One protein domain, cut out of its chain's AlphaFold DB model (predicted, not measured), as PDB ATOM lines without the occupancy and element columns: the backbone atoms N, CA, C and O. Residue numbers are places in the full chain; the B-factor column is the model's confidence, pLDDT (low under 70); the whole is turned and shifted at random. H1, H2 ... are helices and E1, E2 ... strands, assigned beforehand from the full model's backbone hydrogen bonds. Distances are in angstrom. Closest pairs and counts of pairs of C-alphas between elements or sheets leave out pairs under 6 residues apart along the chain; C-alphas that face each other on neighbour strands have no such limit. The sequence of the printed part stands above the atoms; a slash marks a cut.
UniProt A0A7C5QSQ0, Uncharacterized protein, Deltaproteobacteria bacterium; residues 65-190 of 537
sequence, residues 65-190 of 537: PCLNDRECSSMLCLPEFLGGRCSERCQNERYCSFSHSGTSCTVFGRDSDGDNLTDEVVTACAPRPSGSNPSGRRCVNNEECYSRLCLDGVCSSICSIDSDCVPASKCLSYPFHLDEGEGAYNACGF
ATOM      1  N   PRO A  65      42.680  18.936  22.710       97.00
ATOM      2  CA  PRO A  65      41.437  18.257  22.349       97.00
ATOM      3  C   PRO A  65      41.706  17.087  21.402       97.00
ATOM      4  O   PRO A  65      42.520  17.238  20.497       97.00
ATOM      5  N   CYS A  66      41.011  15.970  21.589       95.31
ATOM      6  CA  CYS A  66      41.151  14.769  20.768       95.31
ATOM      7  C   CYS A  66      39.792  14.092  20.561       95.31
ATOM      8  O   CYS A  66      38.855  14.309  21.331       95.31
ATOM      9  N   LEU A  67      39.692  13.276  19.514       92.44
ATOM     10  CA  LEU A  67      38.523  12.450  19.208       92.44
ATOM     11  C   LEU A  67      38.764  10.967  19.484       92.44
ATOM     12  O   LEU A  67      37.812  10.227  19.709       92.44
ATOM     13  N   ASN A  68      40.018  10.520  19.431       91.38
ATOM     14  CA  ASN A  68      40.401   9.139  19.693       91.38
ATOM     15  C   ASN A  68      41.844   9.061  20.205       91.38
ATOM     16  O   ASN A  68      42.628  10.003  20.081       91.38
ATOM     17  N   ASP A  69      42.196   7.912  20.771       91.31
ATOM     18  CA  ASP A  69      43.497   7.681  21.399       91.31
ATOM     19  C   ASP A  69      44.681   7.860  20.451       91.31
ATOM     20  O   ASP A  69      45.725   8.360  20.867       91.31
ATOM     21  N   ARG A  70      44.512   7.509  19.170       91.88
ATOM     22  CA  ARG A  70      45.555   7.639  18.144       91.88
ATOM     23  C   ARG A  70      45.781   9.077  17.704       91.88
ATOM     24  O   ARG A  70      46.479   9.284  16.731       91.88
ATOM     25  N   GLU A  71      45.196  10.077  18.343       93.62
ATOM     26  CA  GLU A  71      45.581  11.471  18.101       93.62
ATOM     27  C   GLU A  71      46.615  11.948  19.129       93.62
ATOM     28  O   GLU A  71      47.391  12.863  18.856       93.62
ATOM     29  N   CYS A  72      46.673  11.290  20.288       94.62
ATOM     30  CA  CYS A  72      47.464  11.700  21.440       94.62
ATOM     31  C   CYS A  72      48.828  11.015  21.486       94.62
ATOM     32  O   CYS A  72      48.925   9.801  21.311       94.62
ATOM     33  N   SER A  73      49.871  11.761  21.859       94.25
ATOM     34  CA  SER A  73      51.222  11.203  22.039       94.25
ATOM     35  C   SER A  73      51.290  10.111  23.119       94.25
ATOM     36  O   SER A  73      52.125   9.211  23.058       94.25
ATOM     37  N   SER A  74      50.381  10.166  24.093       93.44
ATOM     38  CA  SER A  74      50.202   9.186  25.166       93.44
ATOM     39  C   SER A  74      49.350   7.972  24.780       93.44
ATOM     40  O   SER A  74      49.185   7.066  25.597       93.44
ATOM     41  N   MET A  75      48.774   7.964  23.571       94.25
ATOM     42  CA  MET A  75      47.759   7.003  23.127       94.25
ATOM     43  C   MET A  75      46.531   6.943  24.048       94.25
ATOM     44  O   MET A  75      45.953   5.873  24.255       94.25
ATOM     45  N   LEU A  76      46.165   8.078  24.650       95.31
ATOM     46  CA  LEU A  76      45.028   8.170  25.555       95.31
ATOM     47  C   LEU A  76      44.290   9.501  25.400       95.31
ATOM     48  O   LEU A  76      44.781  10.561  25.799       95.31
ATOM     49  N   CYS A  77      43.079   9.415  24.872       96.12
ATOM     50  CA  CYS A  77      42.109  10.483  24.766       96.12
ATOM     51  C   CYS A  77      41.024  10.285  25.829       96.12
ATOM     52  O   CYS A  77      40.361   9.251  25.885       96.12
ATOM     53  N   LEU A  78      40.833  11.278  26.699       97.06
ATOM     54  CA  LEU A  78      39.742  11.231  27.667       97.06
ATOM     55  C   LEU A  78      38.389  11.295  26.946       97.06
ATOM     56  O   LEU A  78      38.252  12.075  26.003       97.06
ATOM     57  N   PRO A  79      37.358  10.584  27.431       95.88
ATOM     58  CA  PRO A  79      36.007  10.737  26.910       95.88
ATOM     59  C   PRO A  79      35.484  12.167  27.130       95.88
ATOM     60  O   PRO A  79      35.964  12.906  27.995       95.88
ATOM     61  N   GLU A  80      34.462  12.564  26.369       95.31
ATOM     62  CA  GLU A  80      33.924  13.936  26.385       95.31
ATOM     63  C   GLU A  80      33.492  14.389  27.790       95.31
ATOM     64  O   GLU A  80      33.789  15.512  28.199       95.31
ATOM     65  N   PHE A  81      32.881  13.500  28.582       94.06
ATOM     66  CA  PHE A  81      32.461  13.806  29.957       94.06
ATOM     67  C   PHE A  81      33.636  14.037  30.930       94.06
ATOM     68  O   PHE A  81      33.454  14.659  31.978       94.06
ATOM     69  N   LEU A  82      34.845  13.588  30.570       96.00
ATOM     70  CA  LEU A  82      36.108  13.888  31.259       96.00
ATOM     71  C   LEU A  82      36.912  15.001  30.564       96.00
ATOM     72  O   LEU A  82      38.025  15.313  30.981       96.00
ATOM     73  N   GLY A  83      36.348  15.636  29.535       94.81
ATOM     74  CA  GLY A  83      36.892  16.827  28.893       94.81
ATOM     75  C   GLY A  83      37.390  16.644  27.459       94.81
ATOM     76  O   GLY A  83      37.750  17.659  26.864       94.81
ATOM     77  N   GLY A  84      37.408  15.425  26.899       96.31
ATOM     78  CA  GLY A  84      37.734  15.213  25.478       96.31
ATOM     79  C   GLY A  84      39.162  15.613  25.094       96.31
ATOM     80  O   GLY A  84      39.358  16.307  24.096       96.31
ATOM     81  N   ARG A  85      40.154  15.311  25.942       97.06
ATOM     82  CA  ARG A  85      41.542  15.790  25.802       97.06
ATOM     83  C   ARG A  85      42.563  14.680  25.982       97.06
ATOM     84  O   ARG A  85      42.339  13.757  26.761       97.06
ATOM     85  N   CYS A  86      43.707  14.832  25.323       97.25
ATOM     86  CA  CYS A  86      44.858  13.964  25.505       97.25
ATOM     87  C   CYS A  86      45.307  13.985  26.963       97.25
ATOM     88  O   CYS A  86      45.493  15.058  27.544       97.25
ATOM     89  N   SER A  87      45.467  12.803  27.550       97.00
ATOM     90  CA  SER A  87      45.820  12.617  28.956       97.00
ATOM     91  C   SER A  87      46.851  11.506  29.123       97.00
ATOM     92  O   SER A  87      47.229  10.852  28.162       97.00
ATOM     93  N   GLU A  88      47.326  11.287  30.337       96.12
ATOM     94  CA  GLU A  88      48.284  10.246  30.684       96.12
ATOM     95  C   GLU A  88      47.676   9.308  31.725       96.12
ATOM     96  O   GLU A  88      46.859   9.716  32.561       96.12
ATOM     97  N   ARG A  89      48.084   8.036  31.670       96.75
ATOM     98  CA  ARG A  89      47.694   7.052  32.679       96.75
ATOM     99  C   ARG A  89      48.294   7.434  34.024       96.75
ATOM    100  O   ARG A  89      49.450   7.836  34.102       96.75
ATOM    101  N   CYS A  90      47.530   7.249  35.088       96.94
ATOM    102  CA  CYS A  90      47.973   7.553  36.442       96.94
ATOM    103  C   CYS A  90      47.876   6.321  37.336       96.94
ATOM    104  O   CYS A  90      46.959   5.512  37.214       96.94
ATOM    105  N   GLN A  91      48.842   6.184  38.243       95.19
ATOM    106  CA  GLN A  91      48.882   5.092  39.225       95.19
ATOM    107  C   GLN A  91      48.367   5.525  40.601       95.19
ATOM    108  O   GLN A  91      47.982   4.689  41.409       95.19
ATOM    109  N   ASN A  92      48.379   6.830  40.873       94.94
ATOM    110  CA  ASN A  92      47.873   7.432  42.097       94.94
ATOM    111  C   ASN A  92      47.593   8.927  41.885       94.94
ATOM    112  O   ASN A  92      47.978   9.517  40.872       94.94
ATOM    113  N   GLU A  93      46.942   9.550  42.867       92.81
ATOM    114  CA  GLU A  93      46.612  10.982  42.837       92.81
ATOM    115  C   GLU A  93      47.851  11.886  42.752       92.81
ATOM    116  O   GLU A  93      47.830  12.936  42.099       92.81
ATOM    117  N   ARG A  94      48.963  11.470  43.375       90.88
ATOM    118  CA  ARG A  94      50.191  12.271  43.430       90.88
ATOM    119  C   ARG A  94      50.759  12.519  42.037       90.88
ATOM    120  O   ARG A  94      51.186  13.642  41.766       90.88
ATOM    121  N   TYR A  95      50.698  11.514  41.164       93.31
ATOM    122  CA  TYR A  95      51.146  11.600  39.775       93.31
ATOM    123  C   TYR A  95      50.491  12.774  39.029       93.31
ATOM    124  O   TYR A  95      51.184  13.637  38.497       93.31
ATOM    125  N   CYS A  96      49.160  12.874  39.078       93.56
ATOM    126  CA  CYS A  96      48.432  13.945  38.395       93.56
ATOM    127  C   CYS A  96      48.649  15.310  39.054       93.56
ATOM    128  O   CYS A  96      48.845  16.307  38.362       93.56
ATOM    129  N   SER A  97      48.665  15.364  40.391       87.38
ATOM    130  CA  SER A  97      48.818  16.626  41.125       87.38
ATOM    131  C   SER A  97      50.169  17.319  40.897       87.38
ATOM    132  O   SER A  97      50.230  18.546  40.947       87.38
ATOM    133  N   PHE A  98      51.233  16.548  40.644       86.94
ATOM    134  CA  PHE A  98      52.579  17.074  40.421       86.94
ATOM    135  C   PHE A  98      52.793  17.512  38.971       86.94
ATOM    136  O   PHE A  98      53.351  18.579  38.728       86.94
ATOM    137  N   SER A  99      52.323  16.710  38.012       83.88
ATOM    138  CA  SER A  99      52.535  16.975  36.587       83.88
ATOM    139  C   SER A  99      51.550  18.002  36.020       83.88
ATOM    140  O   SER A  99      51.905  18.763  35.120       83.88
ATOM    141  N   HIS A 100      50.315  18.059  36.544       87.75
ATOM    142  CA  HIS A 100      49.226  18.828  35.935       87.75
ATOM    143  C   HIS A 100      48.286  19.451  36.982       87.75
ATOM    144  O   HIS A 100      47.330  18.831  37.465       87.75
ATOM    145  N   SER A 101      48.513  20.728  37.303       89.62
ATOM    146  CA  SER A 101      47.675  21.481  38.246       89.62
ATOM    147  C   SER A 101      46.190  21.449  37.854       89.62
ATOM    148  O   SER A 101      45.846  21.723  36.706       89.62
ATOM    149  N   GLY A 102      45.306  21.171  38.816       93.06
ATOM    150  CA  GLY A 102      43.854  21.140  38.592       93.06
ATOM    151  C   GLY A 102      43.306  19.811  38.058       93.06
ATOM    152  O   GLY A 102      42.113  19.724  37.769       93.06
ATOM    153  N   THR A 103      44.143  18.776  37.966       96.19
ATOM    154  CA  THR A 103      43.723  17.418  37.593       96.19
ATOM    155  C   THR A 103      43.761  16.459  38.783       96.19
ATOM    156  O   THR A 103      44.283  16.793  39.853       96.19
ATOM    157  N   SER A 104      43.128  15.302  38.624       96.81
ATOM    158  CA  SER A 104      43.086  14.212  39.600       96.81
ATOM    159  C   SER A 104      43.075  12.873  38.867       96.81
ATOM    160  O   SER A 104      42.644  12.791  37.713       96.81
ATOM    161  N   CYS A 105      43.590  11.837  39.522       97.62
ATOM    162  CA  CYS A 105      43.599  10.490  38.977       97.62
ATOM    163  C   CYS A 105      42.197   9.884  39.103       97.62
ATOM    164  O   CYS A 105      41.713   9.646  40.211       97.62
ATOM    165  N   THR A 106      41.541   9.655  37.967       97.25
ATOM    166  CA  THR A 106      40.178   9.111  37.889       97.25
ATOM    167  C   THR A 106      40.162   7.770  37.166       97.25
ATOM    168  O   THR A 106      41.122   7.441  36.475       97.25
ATOM    169  N   VAL A 107      39.075   7.010  37.313       97.56
ATOM    170  CA  VAL A 107      38.842   5.727  36.636       97.56
ATOM    171  C   VAL A 107      37.650   5.829  35.688       97.56
ATOM    172  O   VAL A 107      36.642   6.453  36.019       97.56
ATOM    173  N   PHE A 108      37.753   5.213  34.514       97.38
ATOM    174  CA  PHE A 108      36.659   5.097  33.552       97.38
ATOM    175  C   PHE A 108      36.805   3.833  32.695       97.38
ATOM    176  O   PHE A 108      37.887   3.246  32.617       97.38
ATOM    177  N   GLY A 109      35.704   3.418  32.066       96.94
ATOM    178  CA  GLY A 109      35.712   2.377  31.041       96.94
ATOM    179  C   GLY A 109      36.148   2.965  29.702       96.94
ATOM    180  O   GLY A 109      35.635   4.006  29.288       96.94
ATOM    181  N   ARG A 110      37.101   2.315  29.046       95.31
ATOM    182  CA  ARG A 110      37.591   2.629  27.706       95.31
ATOM    183  C   ARG A 110      37.079   1.566  26.743       95.31
ATOM    184  O   ARG A 110      37.009   0.402  27.116       95.31
ATOM    185  N   ASP A 111      36.723   2.007  25.544       92.62
ATOM    186  CA  ASP A 111      36.479   1.164  24.374       92.62
ATOM    187  C   ASP A 111      37.813   1.028  23.624       92.62
ATOM    188  O   ASP A 111      38.330   2.007  23.074       92.62
ATOM    189  N   SER A 112      38.436  -0.146  23.717       89.88
ATOM    190  CA  SER A 112      39.785  -0.393  23.213       89.88
ATOM    191  C   SER A 112      39.820  -0.833  21.744       89.88
ATOM    192  O   SER A 112      40.866  -0.683  21.096       89.88
ATOM    193  N   ASP A 113      38.701  -1.321  21.195       89.38
ATOM    194  CA  ASP A 113      38.608  -1.865  19.835       89.38
ATOM    195  C   ASP A 113      37.700  -1.063  18.874       89.38
ATOM    196  O   ASP A 113      37.768  -1.258  17.652       89.38
ATOM    197  N   GLY A 114      36.974  -0.070  19.391       87.44
ATOM    198  CA  GLY A 114      36.177   0.902  18.648       87.44
ATOM    199  C   GLY A 114      34.752   0.445  18.335       87.44
ATOM    200  O   GLY A 114      34.137   0.982  17.403       87.44
ATOM    201  N   ASP A 115      34.228  -0.556  19.042       91.25
ATOM    202  CA  ASP A 115      32.879  -1.082  18.827       91.25
ATOM    203  C   ASP A 115      31.766  -0.302  19.572       91.25
ATOM    204  O   ASP A 115      30.572  -0.521  19.326       91.25
ATOM    205  N   ASN A 116      32.142   0.731  20.334       90.50
ATOM    206  CA  ASN A 116      31.331   1.540  21.253       90.50
ATOM    207  C   ASN A 116      30.865   0.813  22.522       90.50
ATOM    208  O   ASN A 116      29.889   1.255  23.139       90.50
ATOM    209  N   LEU A 117      31.533  -0.265  22.921       92.94
ATOM    210  CA  LEU A 117      31.349  -0.932  24.201       92.94
ATOM    211  C   LEU A 117      32.627  -0.790  25.029       92.94
ATOM    212  O   LEU A 117      33.743  -0.913  24.541       92.94
ATOM    213  N   THR A 118      32.475  -0.482  26.313       94.56
ATOM    214  CA  THR A 118      33.627  -0.424  27.216       94.56
ATOM    215  C   THR A 118      34.117  -1.833  27.559       94.56
ATOM    216  O   THR A 118      33.336  -2.666  28.024       94.56
ATOM    217  N   ASP A 119      35.415  -2.079  27.370       93.94
ATOM    218  CA  ASP A 119      36.078  -3.385  27.517       93.94
ATOM    219  C   ASP A 119      37.386  -3.316  28.346       93.94
ATOM    220  O   ASP A 119      37.898  -4.341  28.805       93.94
ATOM    221  N   GLU A 120      37.901  -2.112  28.628       95.94
ATOM    222  CA  GLU A 120      39.094  -1.884  29.455       95.94
ATOM    223  C   GLU A 120      38.814  -0.892  30.602       95.94
ATOM    224  O   GLU A 120      38.263   0.188  30.397       95.94
ATOM    225  N   VAL A 121      39.261  -1.198  31.826       97.50
ATOM    226  CA  VAL A 121      39.303  -0.211  32.923       97.50
ATOM    227  C   VAL A 121      40.600   0.583  32.842       97.50
ATOM    228  O   VAL A 121      41.690   0.012  32.908       97.50
ATOM    229  N   VAL A 122      40.497   1.909  32.766       97.44
ATOM    230  CA  VAL A 122      41.656   2.802  32.673       97.44
ATOM    231  C   VAL A 122      41.634   3.837  33.786       97.44
ATOM    232  O   VAL A 122      40.594   4.412  34.103       97.44
ATOM    233  N   THR A 123      42.810   4.102  34.361       98.06
ATOM    234  CA  THR A 123      43.044   5.229  35.267       98.06
ATOM    235  C   THR A 123      43.860   6.314  34.572       98.06
ATOM    236  O   THR A 123      44.928   6.032  34.022       98.06
ATOM    237  N   ALA A 124      43.385   7.560  34.587       97.75
ATOM    238  CA  ALA A 124      44.043   8.678  33.906       97.75
ATOM    239  C   ALA A 124      43.877  10.017  34.629       97.75
ATOM    240  O   ALA A 124      42.969  10.192  35.446       97.75
ATOM    241  N   CYS A 125      44.735  10.983  34.303       98.19
ATOM    242  CA  CYS A 125      44.625  12.336  34.838       98.19
ATOM    243  C   CYS A 125      43.499  13.114  34.147       98.19
ATOM    244  O   CYS A 125      43.645  13.539  33.002       98.19
ATOM    245  N   ALA A 126      42.395  13.360  34.843       97.31
ATOM    246  CA  ALA A 126      41.285  14.154  34.322       97.31
ATOM    247  C   ALA A 126      41.149  15.494  35.064       97.31
ATOM    248  O   ALA A 126      41.516  15.586  36.240       97.31
ATOM    249  N   PRO A 127      40.611  16.546  34.419       96.69
ATOM    250  CA  PRO A 127      40.221  17.771  35.106       96.69
ATOM    251  C   PRO A 127      39.253  17.482  36.259       96.69
ATOM    252  O   PRO A 127      38.293  16.720  36.108       96.69
ATOM    253  N   ARG A 128      39.486  18.125  37.407       96.44
ATOM    254  CA  ARG A 128      38.605  17.999  38.577       96.44
ATOM    255  C   ARG A 128      37.215  18.569  38.261       96.44
ATOM    256  O   ARG A 128      37.140  19.645  37.657       96.44
ATOM    257  N   PRO A 129      36.117  17.924  38.695       95.81
ATOM    258  CA  PRO A 129      34.794  18.534  38.603       95.81
ATOM    259  C   PRO A 129      34.754  19.874  39.358       95.81
ATOM    260  O   PRO A 129      35.394  20.038  40.401       95.81
ATOM    261  N   SER A 130      34.014  20.861  38.858       93.75
ATOM    262  CA  SER A 130      33.902  22.155  39.547       93.75
ATOM    263  C   SER A 130      33.181  21.989  40.888       93.75
ATOM    264  O   SER A 130      32.130  21.357  40.944       93.75
ATOM    265  N   GLY A 131      33.741  22.543  41.968       91.81
ATOM    266  CA  GLY A 131      33.167  22.423  43.315       91.81
ATOM    267  C   GLY A 131      33.280  21.028  43.941       91.81
ATOM    268  O   GLY A 131      32.673  20.790  44.982       91.81
ATOM    269  N   SER A 132      34.041  20.116  43.328       94.75
ATOM    270  CA  SER A 132      34.350  18.817  43.927       94.75
ATOM    271  C   SER A 132      35.286  18.950  45.130       94.75
ATOM    272  O   SER A 132      35.895  19.994  45.373       94.75
ATOM    273  N   ASN A 133      35.390  17.873  45.897       93.88
ATOM    274  CA  ASN A 133      36.080  17.811  47.169       93.88
ATOM    275  C   ASN A 133      37.326  16.912  47.098       93.88
ATOM    276  O   ASN A 133      37.344  15.931  46.346       93.88
ATOM    277  N   PRO A 134      38.364  17.199  47.906       92.12
ATOM    278  CA  PRO A 134      39.519  16.316  48.047       92.12
ATOM    279  C   PRO A 134      39.162  14.990  48.732       92.12
ATOM    280  O   PRO A 134      38.112  14.861  49.369       92.12
ATOM    281  N   SER A 135      40.082  14.021  48.650       90.75
ATOM    282  CA  SER A 135      39.984  12.751  49.375       90.75
ATOM    283  C   SER A 135      39.715  12.962  50.871       90.75
ATOM    284  O   SER A 135      40.223  13.900  51.484       90.75
ATOM    285  N   GLY A 136      38.901  12.090  51.462       88.25
ATOM    286  CA  GLY A 136      38.500  12.122  52.868       88.25
ATOM    287  C   GLY A 136      37.247  12.957  53.169       88.25
ATOM    288  O   GLY A 136      36.641  12.810  54.234       88.25
ATOM    289  N   ARG A 137      36.800  13.812  52.242       90.50
ATOM    290  CA  ARG A 137      35.548  14.568  52.406       90.50
ATOM    291  C   ARG A 137      34.329  13.683  52.184       90.50
ATOM    292  O   ARG A 137      34.395  12.719  51.432       90.50
ATOM    293  N   ARG A 138      33.212  14.003  52.840       90.94
ATOM    294  CA  ARG A 138      31.949  13.286  52.618       90.94
ATOM    295  C   ARG A 138      31.449  13.529  51.200       90.94
ATOM    296  O   ARG A 138      31.593  14.629  50.677       90.94
ATOM    297  N   CYS A 139      30.831  12.507  50.626       93.56
ATOM    298  CA  CYS A 139      30.216  12.580  49.311       93.56
ATOM    299  C   CYS A 139      28.946  11.733  49.253       93.56
ATOM    300  O   CYS A 139      28.782  10.762  50.001       93.56
ATOM    301  N   VAL A 140      28.044  12.108  48.352       95.06
ATOM    302  CA  VAL A 140      26.836  11.345  48.008       95.06
ATOM    303  C   VAL A 140      26.992  10.654  46.655       95.06
ATOM    304  O   VAL A 140      26.432   9.582  46.439       95.06
ATOM    305  N   ASN A 141      27.750  11.253  45.741       96.25
ATOM    306  CA  ASN A 141      28.004  10.726  44.406       96.25
ATOM    307  C   ASN A 141      29.444  11.021  43.972       96.25
ATOM    308  O   ASN A 141      30.144  11.833  44.572       96.25
ATOM    309  N   ASN A 142      29.873  10.343  42.910       96.19
ATOM    310  CA  ASN A 142      31.229  10.430  42.384       96.19
ATOM    311  C   ASN A 142      31.626  11.857  41.975       96.19
ATOM    312  O   ASN A 142      32.735  12.279  42.275       96.19
ATOM    313  N   GLU A 143      30.728  12.632  41.366       95.81
ATOM    314  CA  GLU A 143      31.024  13.984  40.859       95.81
ATOM    315  C   GLU A 143      31.415  14.985  41.955       95.81
ATOM    316  O   GLU A 143      32.061  15.996  41.684       95.81
ATOM    317  N   GLU A 144      31.079  14.688  43.211       96.56
ATOM    318  CA  GLU A 144      31.473  15.493  44.365       96.56
ATOM    319  C   GLU A 144      32.949  15.329  44.747       96.56
ATOM    320  O   GLU A 144      33.400  16.024  45.654       96.56
ATOM    321  N   CYS A 145      33.713  14.456  44.084       96.75
ATOM    322  CA  CYS A 145      35.094  14.124  44.437       96.75
ATOM    323  C   CYS A 145      36.080  14.455  43.313       96.75
ATOM    324  O   CYS A 145      35.787  14.230  42.141       96.75
ATOM    325  N   TYR A 146      37.281  14.927  43.669       95.81
ATOM    326  CA  TYR A 146      38.356  15.245  42.713       95.81
ATOM    327  C   TYR A 146      38.610  14.099  41.726       95.81
ATOM    328  O   TYR A 146      38.631  14.322  40.517       95.81
ATOM    329  N   SER A 147      38.718  12.882  42.254       95.88
ATOM    330  CA  SER A 147      38.983  11.631  41.534       95.88
ATOM    331  C   SER A 147      37.750  11.012  40.879       95.88
ATOM    332  O   SER A 147      37.853   9.982  40.213       95.88
ATOM    333  N   ARG A 148      36.570  11.599  41.103       97.00
ATOM    334  CA  ARG A 148      35.264  11.012  40.789       97.00
ATOM    335  C   ARG A 148      35.005   9.669  41.479       97.00
ATOM    336  O   ARG A 148      34.344   8.796  40.925       97.00
ATOM    337  N   LEU A 149      35.531   9.491  42.688       96.44
ATOM    338  CA  LEU A 149      35.350   8.274  43.477       96.44
ATOM    339  C   LEU A 149      34.721   8.590  44.823       96.44
ATOM    340  O   LEU A 149      35.407   9.039  45.739       96.44
ATOM    341  N   CYS A 150      33.428   8.308  44.950       96.00
ATOM    342  CA  CYS A 150      32.724   8.328  46.220       96.00
ATOM    343  C   CYS A 150      32.582   6.902  46.754       96.00
ATOM    344  O   CYS A 150      31.638   6.188  46.415       96.00
ATOM    345  N   LEU A 151      33.539   6.479  47.580       94.19
ATOM    346  CA  LEU A 151      33.587   5.131  48.144       94.19
ATOM    347  C   LEU A 151      33.196   5.189  49.613       94.19
ATOM    348  O   LEU A 151      33.710   5.999  50.380       94.19
ATOM    349  N   ASP A 152      32.219   4.369  49.994       91.06
ATOM    350  CA  ASP A 152      31.682   4.333  51.354       91.06
ATOM    351  C   ASP A 152      31.272   5.717  51.893       91.06
ATOM    352  O   ASP A 152      31.409   6.013  53.083       91.06
ATOM    353  N   GLY A 153      30.739   6.579  51.018       91.81
ATOM    354  CA  GLY A 153      30.296   7.938  51.351       91.81
ATOM    355  C   GLY A 153      31.431   8.924  51.641       91.81
ATOM    356  O   GLY A 153      31.189   9.959  52.272       91.81
ATOM    357  N   VAL A 154      32.659   8.597  51.230       93.12
ATOM    358  CA  VAL A 154      33.849   9.435  51.361       93.12
ATOM    359  C   VAL A 154      34.579   9.521  50.018       93.12
ATOM    360  O   VAL A 154      34.710   8.537  49.292       93.12
ATOM    361  N   CYS A 155      35.072  10.708  49.677       94.88
ATOM    362  CA  CYS A 155      35.914  10.899  48.512       94.88
ATOM    363  C   CYS A 155      37.204  10.096  48.660       94.88
ATOM    364  O   CYS A 155      37.941  10.249  49.632       94.88
ATOM    365  N   SER A 156      37.476   9.240  47.686       95.19
ATOM    366  CA  SER A 156      38.647   8.371  47.646       95.19
ATOM    367  C   SER A 156      39.627   8.839  46.571       95.19
ATOM    368  O   SER A 156      39.321   9.718  45.774       95.19
ATOM    369  N   SER A 157      40.818   8.262  46.529       95.62
ATOM    370  CA  SER A 157      41.805   8.462  45.469       95.62
ATOM    371  C   SER A 157      42.288   7.119  44.950       95.62
ATOM    372  O   SER A 157      42.380   6.158  45.713       95.62
ATOM    373  N   ILE A 158      42.639   7.067  43.665       97.62
ATOM    374  CA  ILE A 158      43.346   5.923  43.085       97.62
ATOM    375  C   ILE A 158      44.678   5.723  43.812       97.62
ATOM    376  O   ILE A 158      45.354   6.694  44.173       97.62
ATOM    377  N   CYS A 159      45.048   4.462  44.007       97.06
ATOM    378  CA  CYS A 159      46.266   4.069  44.698       97.06
ATOM    379  C   CYS A 159      46.936   2.882  44.010       97.06
ATOM    380  O   CYS A 159      46.298   2.072  43.337       97.06
ATOM    381  N   SER A 160      48.236   2.756  44.246       96.38
ATOM    382  CA  SER A 160      49.036   1.597  43.857       96.38
ATOM    383  C   SER A 160      49.444   0.756  45.070       96.38
ATOM    384  O   SER A 160      49.553  -0.465  44.964       96.38
ATOM    385  N   ILE A 161      49.639   1.408  46.220       95.00
ATOM    386  CA  ILE A 161      50.078   0.819  47.489       95.00
ATOM    387  C   ILE A 161      49.427   1.544  48.674       95.00
ATOM    388  O   ILE A 161      48.967   2.676  48.538       95.00
ATOM    389  N   ASP A 162      49.434   0.930  49.861       92.94
ATOM    390  CA  ASP A 162      48.821   1.502  51.073       92.94
ATOM    391  C   ASP A 162      49.379   2.885  51.449       92.94
ATOM    392  O   ASP A 162      48.640   3.721  51.959       92.94
ATOM    393  N   SER A 163      50.655   3.171  51.165       90.44
ATOM    394  CA  SER A 163      51.253   4.483  51.465       90.44
ATOM    395  C   SER A 163      50.772   5.616  50.553       90.44
ATOM    396  O   SER A 163      51.093   6.772  50.821       90.44
ATOM    397  N   ASP A 164      50.039   5.310  49.476       91.50
ATOM    398  CA  ASP A 164      49.357   6.326  48.663       91.50
ATOM    399  C   ASP A 164      48.082   6.841  49.355       91.50
ATOM    400  O   ASP A 164      47.520   7.859  48.948       91.50
ATOM    401  N   CYS A 165      47.617   6.137  50.389       90.12
ATOM    402  CA  CYS A 165      46.382   6.417  51.097       90.12
ATOM    403  C   CYS A 165      46.622   7.197  52.393       90.12
ATOM    404  O   CYS A 165      47.687   7.134  53.008       90.12
ATOM    405  N   VAL A 166      45.614   7.962  52.818       84.50
ATOM    406  CA  VAL A 166      45.684   8.706  54.084       84.50
ATOM    407  C   VAL A 166      45.637   7.736  55.277       84.50
ATOM    408  O   VAL A 166      45.082   6.637  55.138       84.50
ATOM    409  N   PRO A 167      46.179   8.110  56.456       82.69
ATOM    410  CA  PRO A 167      46.139   7.257  57.642       82.69
ATOM    411  C   PRO A 167      44.739   6.689  57.909       82.69
ATOM    412  O   PRO A 167      43.738   7.372  57.705       82.69
ATOM    413  N   ALA A 168      44.692   5.432  58.359       83.06
ATOM    414  CA  ALA A 168      43.484   4.618  58.551       83.06
ATOM    415  C   ALA A 168      42.768   4.093  57.289       83.06
ATOM    416  O   ALA A 168      41.821   3.321  57.432       83.06
ATOM    417  N   SER A 169      43.249   4.402  56.079       90.12
ATOM    418  CA  SER A 169      42.783   3.776  54.829       90.12
ATOM    419  C   SER A 169      43.854   2.881  54.189       90.12
ATOM    420  O   SER A 169      45.037   2.995  54.507       90.12
ATOM    421  N   LYS A 170      43.432   1.951  53.327       93.44
ATOM    422  CA  LYS A 170      44.291   1.003  52.598       93.44
ATOM    423  C   LYS A 170      44.008   1.036  51.110       93.44
ATOM    424  O   LYS A 170      42.918   1.427  50.698       93.44
ATOM    425  N   CYS A 171      44.965   0.577  50.318       96.25
ATOM    426  CA  CYS A 171      44.778   0.434  48.891       96.25
ATOM    427  C   CYS A 171      44.040  -0.872  48.584       96.25
ATOM    428  O   CYS A 171      44.612  -1.960  48.646       96.25
ATOM    429  N   LEU A 172      42.744  -0.760  48.289       96.75
ATOM    430  CA  LEU A 172      41.851  -1.895  48.076       96.75
ATOM    431  C   LEU A 172      41.423  -1.982  46.613       96.75
ATOM    432  O   LEU A 172      41.358  -0.972  45.914       96.75
ATOM    433  N   SER A 173      41.107  -3.198  46.165       96.56
ATOM    434  CA  SER A 173      40.601  -3.449  44.817       96.56
ATOM    435  C   SER A 173      39.075  -3.377  44.798       96.56
ATOM    436  O   SER A 173      38.406  -4.067  45.569       96.56
ATOM    437  N   TYR A 174      38.538  -2.546  43.910       96.44
ATOM    438  CA  TYR A 174      37.113  -2.312  43.721       96.44
ATOM    439  C   TYR A 174      36.673  -2.802  42.338       96.44
ATOM    440  O   TYR A 174      37.392  -2.570  41.359       96.44
ATOM    441  N   PRO A 175      35.503  -3.460  42.226       96.81
ATOM    442  CA  PRO A 175      34.965  -3.862  40.935       96.81
ATOM    443  C   PRO A 175      34.535  -2.635  40.122       96.81
ATOM    444  O   PRO A 175      34.028  -1.654  40.669       96.81
ATOM    445  N   PHE A 176      34.695  -2.714  38.805       96.44
ATOM    446  CA  PHE A 176      34.236  -1.713  37.849       96.44
ATOM    447  C   PHE A 176      33.389  -2.393  36.779       96.44
ATOM    448  O   PHE A 176      33.837  -3.351  36.149       96.44
ATOM    449  N   HIS A 177      32.166  -1.911  36.585       96.12
ATOM    450  CA  HIS A 177      31.272  -2.469  35.580       96.12
ATOM    451  C   HIS A 177      31.626  -1.924  34.197       96.12
ATOM    452  O   HIS A 177      31.747  -0.711  34.026       96.12
ATOM    453  N   LEU A 178      31.789  -2.832  33.241       95.62
ATOM    454  CA  LEU A 178      32.040  -2.547  31.835       95.62
ATOM    455  C   LEU A 178      30.837  -3.034  31.017       95.62
ATOM    456  O   LEU A 178      30.096  -3.910  31.474       95.62
ATOM    457  N   ASP A 179      30.647  -2.502  29.811       96.31
ATOM    458  CA  ASP A 179      29.618  -3.021  28.901       96.31
ATOM    459  C   ASP A 179      29.915  -4.483  28.538       96.31
ATOM    460  O   ASP A 179      29.009  -5.322  28.495       96.31
ATOM    461  N   GLU A 180      31.203  -4.809  28.383       94.62
ATOM    462  CA  GLU A 180      31.706  -6.154  28.114       94.62
ATOM    463  C   GLU A 180      32.351  -6.813  29.348       94.62
ATOM    464  O   GLU A 180      33.483  -7.297  29.331       94.62
ATOM    465  N   GLY A 181      31.600  -6.886  30.450       94.06
ATOM    466  CA  GLY A 181      31.960  -7.693  31.619       94.06
ATOM    467  C   GLY A 181      32.285  -6.873  32.864       94.06
ATOM    468  O   GLY A 181      31.545  -5.970  33.252       94.06
ATOM    469  N   GLU A 182      33.352  -7.252  33.563       95.00
ATOM    470  CA  GLU A 182      33.773  -6.610  34.808       95.00
ATOM    471  C   GLU A 182      35.292  -6.462  34.825       95.00
ATOM    472  O   GLU A 182      36.029  -7.398  34.512       95.00
ATOM    473  N   GLY A 183      35.754  -5.283  35.225       96.12
ATOM    474  CA  GLY A 183      37.147  -5.030  35.550       96.12
ATOM    475  C   GLY A 183      37.315  -4.655  37.018       96.12
ATOM    476  O   GLY A 183      36.393  -4.767  37.828       96.12
ATOM    477  N   ALA A 184      38.512  -4.199  37.371       97.38
ATOM    478  CA  ALA A 184      38.803  -3.721  38.712       97.38
ATOM    479  C   ALA A 184      39.804  -2.567  38.679       97.38
ATOM    480  O   ALA A 184      40.622  -2.458  37.766       97.38
ATOM    481  N   TYR A 185      39.753  -1.729  39.706       97.44
ATOM    482  CA  TYR A 185      40.724  -0.669  39.955       97.44
ATOM    483  C   TYR A 185      41.078  -0.634  41.435       97.44
ATOM    484  O   TYR A 185      40.346  -1.154  42.276       97.44
ATOM    485  N   ASN A 186      42.205  -0.008  41.754       98.00
ATOM    486  CA  ASN A 186      42.642   0.151  43.130       98.00
ATOM    487  C   ASN A 186      42.368   1.576  43.611       98.00
ATOM    488  O   ASN A 186      42.710   2.547  42.931       98.00
ATOM    489  N   ALA A 187      41.756   1.701  44.783       97.25
ATOM    490  CA  ALA A 187      41.471   2.982  45.410       97.25
ATOM    491  C   ALA A 187      41.599   2.902  46.933       97.25
ATOM    492  O   ALA A 187      41.536   1.829  47.536       97.25
ATOM    493  N   CYS A 188      41.797   4.059  47.558       95.75
ATOM    494  CA  CYS A 188      41.908   4.163  49.004       95.75
ATOM    495  C   CYS A 188      40.560   3.902  49.673       95.75
ATOM    496  O   CYS A 188      39.576   4.598  49.428       95.75
ATOM    497  N   GLY A 189      40.519   2.907  50.542       93.81
ATOM    498  CA  GLY A 189      39.300   2.431  51.170       93.81
ATOM    499  C   GLY A 189      39.516   1.964  52.594       93.81
ATOM    500  O   GLY A 189      40.601   2.108  53.160       93.81
ATOM    501  N   PHE A 190      38.476   1.374  53.171       91.75
ATOM    502  CA  PHE A 190      38.513   0.853  54.531       91.75
ATOM    503  C   PHE A 190      38.186  -0.639  54.538       91.75
ATOM    504  O   PHE A 190      37.197  -1.068  53.951       91.75
TER     505      PHE A 190
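AT A GLANCE: This is residues 65 to 190 of the 537 residues of an uncharacterized protein of Deltaproteobacteria bacterium (UniProt A0A7C5QSQ0). Little regular structure is present: two antiparallel hairpins, E1 with E2 in the middle and E3 with E4 beside it, with short H1 packed on E1 and long loops around. The printed part has 126 residues, 41 of them in H1, E1, E2, E3 and E4, in that order, mostly strand. It is compact, with a radius of gyration of the C-alphas of 14.0 A and spans of 40 by 33 by 26 A.

HOW THE PARTS SIT: After residues 65 to 92, H1, residues 93 to 99, has every O i to N i+4 pair within hydrogen-bond range. Its closest C-alphas to E1, residues 103 to 110, are Glu 93 and Cys 105, 4.9 A. E1 and E2, residues 120 to 127, form a hairpin at 151 degrees; N 106 and O 124 are within hydrogen-bond range, 2.9 A. E3, residues 170 to 178, and E4, residues 181 to 189, form another at 154 degrees, with N 174 and O 185 at 2.8 A. The closest C-alphas of E2 and E4, Val 121 and Gly 183, are 5.9 A apart. H1 is apart from E3 and E4.

IN THESE COORDINATES: H1, 10.5 A, begins at C-alpha 93 (46.612, 10.982, 42.837). E1 spans 18.8 A, E2 20.5 A, E3 24.4 A and E4 23.2 A, ending at C-alpha 189 (39.300, 2.431, 51.170).

THE WHOLE: The printed part has no cut. The E2 to E3 link is long, 42 residues. No printed residue is under 70 in pLDDT.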